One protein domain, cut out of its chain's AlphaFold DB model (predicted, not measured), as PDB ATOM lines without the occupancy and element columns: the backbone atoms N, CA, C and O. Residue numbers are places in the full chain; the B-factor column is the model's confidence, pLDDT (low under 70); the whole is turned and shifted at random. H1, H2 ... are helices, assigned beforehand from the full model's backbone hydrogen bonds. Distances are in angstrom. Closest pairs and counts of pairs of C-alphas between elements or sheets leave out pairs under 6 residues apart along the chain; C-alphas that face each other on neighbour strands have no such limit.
ATOM      1  N   ASP A  40     150.948 124.182 189.131       95.69
ATOM      2  CA  ASP A  40     151.973 123.532 188.305       95.69
ATOM      3  C   ASP A  40     152.016 124.096 186.872       95.69
ATOM      4  O   ASP A  40     153.088 124.310 186.293       95.69
ATOM      5  N   ASN A  41     150.851 124.397 186.286       94.19
ATOM      6  CA  ASN A  41     150.766 124.807 184.885       94.19
ATOM      7  C   ASN A  41     150.726 126.327 184.672       94.19
ATOM      8  O   ASN A  41     151.032 126.781 183.563       94.19
ATOM      9  N   VAL A  42     150.434 127.121 185.708       92.31
ATOM     10  CA  VAL A  42     150.235 128.574 185.592       92.31
ATOM     11  C   VAL A  42     151.446 129.270 184.964       92.31
ATOM     12  O   VAL A  42     151.307 130.085 184.054       92.31
ATOM     13  N   ASN A  43     152.659 128.859 185.341       91.19
ATOM     14  CA  ASN A  43     153.896 129.403 184.783       91.19
ATOM     15  C   ASN A  43     154.039 129.125 183.279       91.19
ATOM     16  O   ASN A  43     154.527 129.970 182.522       91.19
ATOM     17  N   ARG A  44     153.614 127.942 182.824       92.50
ATOM     18  CA  ARG A  44     153.645 127.566 181.403       92.50
ATOM     19  C   ARG A  44     152.571 128.319 180.621       92.50
ATOM     20  O   ARG A  44     152.864 128.800 179.527       92.50
ATOM     21  N   LEU A  45     151.381 128.477 181.200       92.81
ATOM     22  CA  LEU A  45     150.281 129.238 180.606       92.81
ATOM     23  C   LEU A  45     150.658 130.708 180.403       92.81
ATOM     24  O   LEU A  45     150.503 131.215 179.294       92.81
ATOM     25  N   ILE A  46     151.255 131.369 181.404       90.00
ATOM     26  CA  ILE A  46     151.731 132.758 181.268       90.00
ATOM     27  C   ILE A  46     152.759 132.875 180.134       90.00
ATOM     28  O   ILE A  46     152.678 133.789 179.312       90.00
ATOM     29  N   ARG A  47     153.720 131.945 180.043       89.44
ATOM     30  CA  ARG A  47     154.729 131.945 178.965       89.44
ATOM     31  C   ARG A  47     154.095 131.796 177.583       89.44
ATOM     32  O   ARG A  47     154.448 132.546 176.676       89.44
ATOM     33  N   ALA A  48     153.152 130.869 177.429       88.69
ATOM     34  CA  ALA A  48     152.423 130.682 176.175       88.69
ATOM     35  C   ALA A  48     151.604 131.931 175.809       88.69
ATOM     36  O   ALA A  48     151.651 132.406 174.675       88.69
ATOM     37  N   ALA A  49     150.927 132.528 176.788       86.88
ATOM     38  CA  ALA A  49     150.136 133.733 176.595       86.88
ATOM     39  C   ALA A  49     151.001 134.943 176.188       86.88
ATOM     40  O   ALA A  49     150.626 135.731 175.315       86.88
ATOM     41  N   ARG A  50     152.215 135.048 176.743       86.06
ATOM     42  CA  ARG A  50     153.227 136.036 176.336       86.06
ATOM     43  C   ARG A  50     153.805 135.768 174.949       86.06
ATOM     44  O   ARG A  50     154.139 136.729 174.261       86.06
ATOM     45  N   ALA A  51     153.885 134.512 174.511       86.12
ATOM     46  CA  ALA A  51     154.334 134.190 173.158       86.12
ATOM     47  C   ALA A  51     153.408 134.806 172.096       86.12
ATOM     48  O   ALA A  51     153.906 135.349 171.115       86.12
ATOM     49  N   ARG A  52     152.085 134.838 172.329       81.75
ATOM     50  CA  ARG A  52     151.129 135.541 171.449       81.75
ATOM     51  C   ARG A  52     151.486 137.020 171.291       81.75
ATOM     52  O   ARG A  52     151.573 137.517 170.173       81.75
ATOM     53  N   TRP A  53     151.742 137.700 172.410       80.12
ATOM     54  CA  TRP A  53     152.152 139.107 172.412       80.12
ATOM     55  C   TRP A  53     153.472 139.307 171.662       80.12
ATOM     56  O   TRP A  53     153.586 140.236 170.869       80.12
ATOM     57  N   LYS A  54     154.445 138.408 171.860       79.12
ATOM     58  CA  LYS A  54     155.732 138.447 171.157       79.12
ATOM     59  C   LYS A  54     155.557 138.306 169.640       79.12
ATOM     60  O   LYS A  54     156.126 139.090 168.892       79.12
ATOM     61  N   VAL A  55     154.724 137.370 169.187       81.25
ATOM     62  CA  VAL A  55     154.403 137.197 167.758       81.25
ATOM     63  C   VAL A  55     153.752 138.460 167.181       81.25
ATOM     64  O   VAL A  55     154.111 138.902 166.092       81.25
ATOM     65  N   GLU A  56     152.821 139.084 167.904       76.88
ATOM     66  CA  GLU A  56     152.172 140.326 167.460       76.88
ATOM     67  C   GLU A  56     153.124 141.526 167.414       76.88
ATOM     68  O   GLU A  56     153.114 142.281 166.442       76.88
ATOM     69  N   HIS A  57     153.954 141.705 168.439       76.94
ATOM     70  CA  HIS A  57     154.820 142.875 168.550       76.94
ATOM     71  C   HIS A  57     156.122 142.775 167.771       76.94
ATOM     72  O   HIS A  57     156.621 143.803 167.322       76.94
ATOM     73  N   GLU A  58     156.683 141.581 167.621       80.50
ATOM     74  CA  GLU A  58     157.938 141.384 166.900       80.50
ATOM     75  C   GLU A  58     157.636 140.912 165.479       80.50
ATOM     76  O   GLU A  58     157.808 141.675 164.533       80.50
ATOM     77  N   THR A  59     157.083 139.706 165.311       80.25
ATOM     78  CA  THR A  59     156.901 139.088 163.987       80.25
ATOM     79  C   THR A  59     155.984 139.902 163.073       80.25
ATOM     80  O   THR A  59     156.372 140.244 161.958       80.25
ATOM     81  N   PHE A  60     154.779 140.260 163.522       80.75
ATOM     82  CA  PHE A  60     153.852 141.023 162.678       80.75
ATOM     83  C   PHE A  60     154.306 142.465 162.442       80.75
ATOM     84  O   PHE A  60     154.032 143.017 161.376       80.75
ATOM     85  N   ASN A  61     154.996 143.075 163.406       82.06
ATOM     86  CA  ASN A  61     155.569 144.403 163.227       82.06
ATOM     87  C   ASN A  61     156.699 144.380 162.192       82.06
ATOM     88  O   ASN A  61     156.704 145.214 161.293       82.06
ATOM     89  N   THR A  62     157.595 143.392 162.255       82.06
ATOM     90  CA  THR A  62     158.639 143.156 161.248       82.06
ATOM     91  C   THR A  62     158.029 142.930 159.869       82.06
ATOM     92  O   THR A  62     158.361 143.649 158.930       82.06
ATOM     93  N   LEU A  63     157.056 142.025 159.748       81.56
ATOM     94  CA  LEU A  63     156.413 141.742 158.462       81.56
ATOM     95  C   LEU A  63     155.706 142.967 157.857       81.56
ATOM     96  O   LEU A  63     155.591 143.081 156.638       81.56
ATOM     97  N   LYS A  64     155.221 143.898 158.683       79.38
ATOM     98  CA  LYS A  64     154.556 145.119 158.209       79.38
ATOM     99  C   LYS A  64     155.521 146.267 157.923       79.38
ATOM    100  O   LYS A  64     155.319 146.959 156.934       79.38
ATOM    101  N   ASN A  65     156.524 146.467 158.777       79.50
ATOM    102  CA  ASN A  65     157.302 147.707 158.842       79.50
ATOM    103  C   ASN A  65     158.790 147.545 158.486       79.50
ATOM    104  O   ASN A  65     159.458 148.554 158.289       79.50
ATOM    105  N   GLN A  66     159.322 146.321 158.412       75.00
ATOM    106  CA  GLN A  66     160.723 146.052 158.056       75.00
ATOM    107  C   GLN A  66     160.807 145.415 156.664       75.00
ATOM    108  O   GLN A  66     161.094 144.233 156.531       75.00
ATOM    109  N   ASP A  67     160.493 146.203 155.634       74.31
ATOM    110  CA  ASP A  67     160.666 145.907 154.198       74.31
ATOM    111  C   ASP A  67     159.927 144.687 153.604       74.31
ATOM    112  O   ASP A  67     159.821 144.574 152.381       74.31
ATOM    113  N   TYR A  68     159.300 143.829 154.415       80.38
ATOM    114  CA  TYR A  68     158.437 142.751 153.913       80.38
ATOM    115  C   TYR A  68     157.093 143.261 153.388       80.38
ATOM    116  O   TYR A  68     156.482 142.597 152.561       80.38
ATOM    117  N   ASN A  69     156.642 144.449 153.807       78.50
ATOM    118  CA  ASN A  69     155.461 145.120 153.254       78.50
ATOM    119  C   ASN A  69     154.180 144.253 153.248       78.50
ATOM    120  O   ASN A  69     153.346 144.378 152.352       78.50
ATOM    121  N   LEU A  70     153.964 143.413 154.271       74.31
ATOM    122  CA  LEU A  70     152.774 142.548 154.390       74.31
ATOM    123  C   LEU A  70     151.447 143.327 154.328       74.31
ATOM    124  O   LEU A  70     150.417 142.783 153.938       74.31
ATOM    125  N   GLY A  71     151.454 144.609 154.709       66.50
ATOM    126  CA  GLY A  71     150.288 145.490 154.611       66.50
ATOM    127  C   GLY A  71     149.969 145.976 153.190       66.50
ATOM    128  O   GLY A  71     148.907 146.560 152.979       66.50
ATOM    129  N   HIS A  72     150.860 145.765 152.220       75.19
ATOM    130  CA  HIS A  72     150.660 146.207 150.849       75.19
ATOM    131  C   HIS A  72     149.773 145.219 150.085       75.19
ATOM    132  O   HIS A  72     150.059 144.026 149.978       75.19
ATOM    133  N   ASN A  73     148.677 145.721 149.519       67.75
ATOM    134  CA  ASN A  73     147.810 144.914 148.677       67.75
ATOM    135  C   ASN A  73     148.400 144.838 147.263       67.75
ATOM    136  O   ASN A  73     148.181 145.733 146.450       67.75
ATOM    137  N   TYR A  74     149.103 143.745 146.954       69.25
ATOM    138  CA  TYR A  74     149.709 143.480 145.636       69.25
ATOM    139  C   TYR A  74     148.696 143.201 144.502       69.25
ATOM    140  O   TYR A  74     149.068 142.728 143.428       69.25
ATOM    141  N   GLY A  75     147.415 143.521 144.713       57.12
ATOM    142  CA  GLY A  75     146.362 143.477 143.707       57.12
ATOM    143  C   GLY A  75     145.797 142.073 143.470       57.12
ATOM    144  O   GLY A  75     146.510 141.103 143.234       57.12
ATOM    145  N   LEU A  76     144.467 141.974 143.453       56.75
ATOM    146  CA  LEU A  76     143.720 140.748 143.122       56.75
ATOM    147  C   LEU A  76     143.547 140.538 141.598       56.75
ATOM    148  O   LEU A  76     142.882 139.600 141.168       56.75
ATOM    149  N   GLY A  77     144.121 141.421 140.769       58.88
ATOM    150  CA  GLY A  77     143.801 141.566 139.339       58.88
ATOM    151  C   GLY A  77     144.352 140.488 138.398       58.88
ATOM    152  O   GLY A  77     143.999 140.465 137.222       58.88
ATOM    153  N   LYS A  78     145.187 139.570 138.887       60.66
ATOM    154  CA  LYS A  78     145.594 138.362 138.158       60.66
ATOM    155  C   LYS A  78     145.390 137.177 139.094       60.66
ATOM    156  O   LYS A  78     145.921 137.198 140.203       60.66
ATOM    157  N   LYS A  79     144.614 136.168 138.673       60.81
ATOM    158  CA  LYS A  79     144.379 134.935 139.452       60.81
ATOM    159  C   LYS A  79     145.711 134.458 140.058       60.81
ATOM    160  O   LYS A  79     146.648 134.185 139.315       60.81
ATOM    161  N   ASN A  80     145.774 134.387 141.390       67.94
ATOM    162  CA  ASN A  80     146.900 133.904 142.208       67.94
ATOM    163  C   ASN A  80     148.138 134.816 142.361       67.94
ATOM    164  O   ASN A  80     149.056 134.429 143.082       67.94
ATOM    165  N   LEU A  81     148.190 136.010 141.756       72.88
ATOM    166  CA  LEU A  81     149.390 136.865 141.828       72.88
ATOM    167  C   LEU A  81     149.680 137.360 143.253       72.88
ATOM    168  O   LEU A  81     150.810 137.251 143.720       72.88
ATOM    169  N   SER A  82     148.659 137.843 143.962       76.88
ATOM    170  CA  SER A  82     148.792 138.277 145.358       76.88
ATOM    171  C   SER A  82     149.234 137.136 146.279       76.88
ATOM    172  O   SER A  82     150.117 137.328 147.108       76.88
ATOM    173  N   GLY A  83     148.686 135.932 146.086       79.56
ATOM    174  CA  GLY A  83     149.065 134.744 146.854       79.56
ATOM    175  C   GLY A  83     150.521 134.329 146.631       79.56
ATOM    176  O   GLY A  83     151.210 133.991 147.590       79.56
ATOM    177  N   LEU A  84     151.019 134.411 145.391       83.50
ATOM    178  CA  LEU A  84     152.422 134.121 145.086       83.50
ATOM    179  C   LEU A  84     153.367 135.110 145.783       83.50
ATOM    180  O   LEU A  84     154.357 134.684 146.372       83.50
ATOM    181  N   PHE A  85     153.046 136.408 145.773       82.69
ATOM    182  CA  PHE A  85     153.835 137.415 146.492       82.69
ATOM    183  C   PHE A  85     153.837 137.182 148.006       82.69
ATOM    184  O   PHE A  85     154.889 137.300 148.628       82.69
ATOM    185  N   THR A  86     152.708 136.779 148.597       84.19
ATOM    186  CA  THR A  86     152.667 136.401 150.017       84.19
ATOM    187  C   THR A  86     153.560 135.195 150.309       84.19
ATOM    188  O   THR A  86     154.306 135.219 151.284       84.19
ATOM    189  N   ILE A  87     153.541 134.157 149.467       87.06
ATOM    190  CA  ILE A  87     154.389 132.969 149.666       87.06
ATOM    191  C   ILE A  87     155.876 133.328 149.545       87.06
ATOM    192  O   ILE A  87     156.667 132.910 150.386       87.06
ATOM    193  N   LEU A  88     156.258 134.130 148.546       88.69
ATOM    194  CA  LEU A  88     157.641 134.583 148.369       88.69
ATOM    195  C   LEU A  88     158.123 135.444 149.546       88.69
ATOM    196  O   LEU A  88     159.243 135.265 150.013       88.69
ATOM    197  N   MET A  89     157.266 136.324 150.068       89.56
ATOM    198  CA  MET A  89     157.546 137.125 151.265       89.56
ATOM    199  C   MET A  89     157.759 136.244 152.502       89.56
ATOM    200  O   MET A  89     158.728 136.437 153.231       89.56
ATOM    201  N   MET A  90     156.893 135.247 152.723       90.31
ATOM    202  CA  MET A  90     157.031 134.313 153.846       90.31
ATOM    203  C   MET A  90     158.282 133.431 153.714       90.31
ATOM    204  O   MET A  90     158.907 133.113 154.725       90.31
ATOM    205  N   LEU A  91     158.678 133.063 152.488       91.75
ATOM    206  CA  LEU A  91     159.923 132.336 152.227       91.75
ATOM    207  C   LEU A  91     161.156 133.192 152.539       91.75
ATOM    208  O   LEU A  91     162.074 132.704 153.190       91.75
ATOM    209  N   ALA A  92     161.170 134.458 152.111       89.94
ATOM    210  CA  ALA A  92     162.250 135.388 152.434       89.94
ATOM    211  C   ALA A  92     162.379 135.572 153.953       89.94
ATOM    212  O   ALA A  92     163.455 135.372 154.509       89.94
ATOM    213  N   PHE A  93     161.255 135.816 154.637       90.00
ATOM    214  CA  PHE A  93     161.222 135.921 156.094       90.00
ATOM    215  C   PHE A  93     161.778 134.665 156.781       90.00
ATOM    216  O   PHE A  93     162.579 134.772 157.706       90.00
ATOM    217  N   LEU A  94     161.409 133.467 156.315       91.69
ATOM    218  CA  LEU A  94     161.927 132.211 156.863       91.69
ATOM    219  C   LEU A  94     163.453 132.098 156.729       91.69
ATOM    220  O   LEU A  94     164.114 131.679 157.680       91.69
ATOM    221  N   ILE A  95     164.007 132.458 155.566       92.25
ATOM    222  CA  ILE A  95     165.456 132.424 155.323       92.25
ATOM    223  C   ILE A  95     166.172 133.388 156.272       92.25
ATOM    224  O   ILE A  95     167.152 132.996 156.906       92.25
ATOM    225  N   ASP A  96     165.651 134.604 156.443       89.12
ATOM    226  CA  ASP A  96     166.241 135.596 157.343       89.12
ATOM    227  C   ASP A  96     166.213 135.137 158.808       89.12
ATOM    228  O   ASP A  96     167.199 135.293 159.528       89.12
ATOM    229  N   GLN A  97     165.122 134.499 159.251       89.62
ATOM    230  CA  GLN A  97     165.055 133.895 160.588       89.62
ATOM    231  C   GLN A  97     166.064 132.746 160.752       89.62
ATOM    232  O   GLN A  97     166.724 132.650 161.784       89.62
ATOM    233  N   ALA A  98     166.229 131.888 159.739       92.19
ATOM    234  CA  ALA A  98     167.210 130.803 159.773       92.19
ATOM    235  C   ALA A  98     168.657 131.327 159.832       92.19
ATOM    236  O   ALA A  98     169.481 130.779 160.568       92.19
ATOM    237  N   GLN A  99     168.956 132.412 159.110       91.06
ATOM    238  CA  GLN A  99     170.251 133.083 159.173       91.06
ATOM    239  C   GLN A  99     170.511 133.683 160.562       91.06
ATOM    240  O   GLN A  99     171.591 133.482 161.110       91.06
ATOM    241  N   GLN A 100     169.526 134.362 161.163       87.31
ATOM    242  CA  GLN A 100     169.642 134.921 162.520       87.31
ATOM    243  C   GLN A 100     169.861 133.857 163.605       87.31
ATOM    244  O   GLN A 100     170.450 134.159 164.633       87.31
ATOM    245  N   LEU A 101     169.380 132.627 163.400       88.44
ATOM    246  CA  LEU A 101     169.588 131.513 164.334       88.44
ATOM    247  C   LEU A 101     170.953 130.829 164.177       88.44
ATOM    248  O   LEU A 101     171.383 130.130 165.092       88.44
ATOM    249  N   SER A 102     171.590 130.969 163.014       84.81
ATOM    250  CA  SER A 102     172.831 130.258 162.671       84.81
ATOM    251  C   SER A 102     174.104 131.067 162.951       84.81
ATOM    252  O   SER A 102     175.188 130.486 162.948       84.81
ATOM    253  N   CYS A 103     173.979 132.378 163.174       60.34
ATOM    254  CA  CYS A 103     175.065 133.308 163.496       60.34
ATOM    255  C   CYS A 103     174.932 133.812 164.935       60.34
ATOM    256  O   CYS A 103     175.987 133.995 165.581       60.34
TER     257      CYS A 103
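Overview. This is residues 40 to 103 of the 103 residues of an uncharacterized protein of Desulfotalea sp (UniProt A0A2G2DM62). Two long helices make a loose, open shape: the last turns of H1 come near H2 around Phe 93, well along H2, and the two are steeply tilted. Residues 40 to 58, mostly H1, stick out one way, and residues 94 to 103, mostly H2, stick out another; a long loop joins the helices. The printed part has 64 residues with two named helices, H1 then H2, no named strand, and is all helix. It is only just loose, close to extended, with a radius of gyration of the C-alphas of 15.7 A, and elongated, spanning 53 by 29 by 19 A.

Arrangement. H1, residues 42 to 65, and H2, residues 81 to 102, are close but not clearly touching; their closest C-alphas, of Leu 63 and Phe 93, are 7.9 A apart. They run opposite ways at a steep tilt of 61 degrees. Every O i to N i+4 pair is within hydrogen-bond range in H2, and 17 of 20 in H1.

Along the chain. H1 is 33.6 A long from C-alpha 42 at (150.235, 128.574, 185.592). H2 is 32.1 A long and ends at C-alpha 102, (172.831, 130.258, 162.671).

Size, cuts and confidence. The farthest C-alphas, of Asp 40 and Gly 77, are 52.8 A apart. The printed part has no cut. The long link is residues 66 to 80; pLDDT is under 70 at residues 71, 73 to 80 and 103.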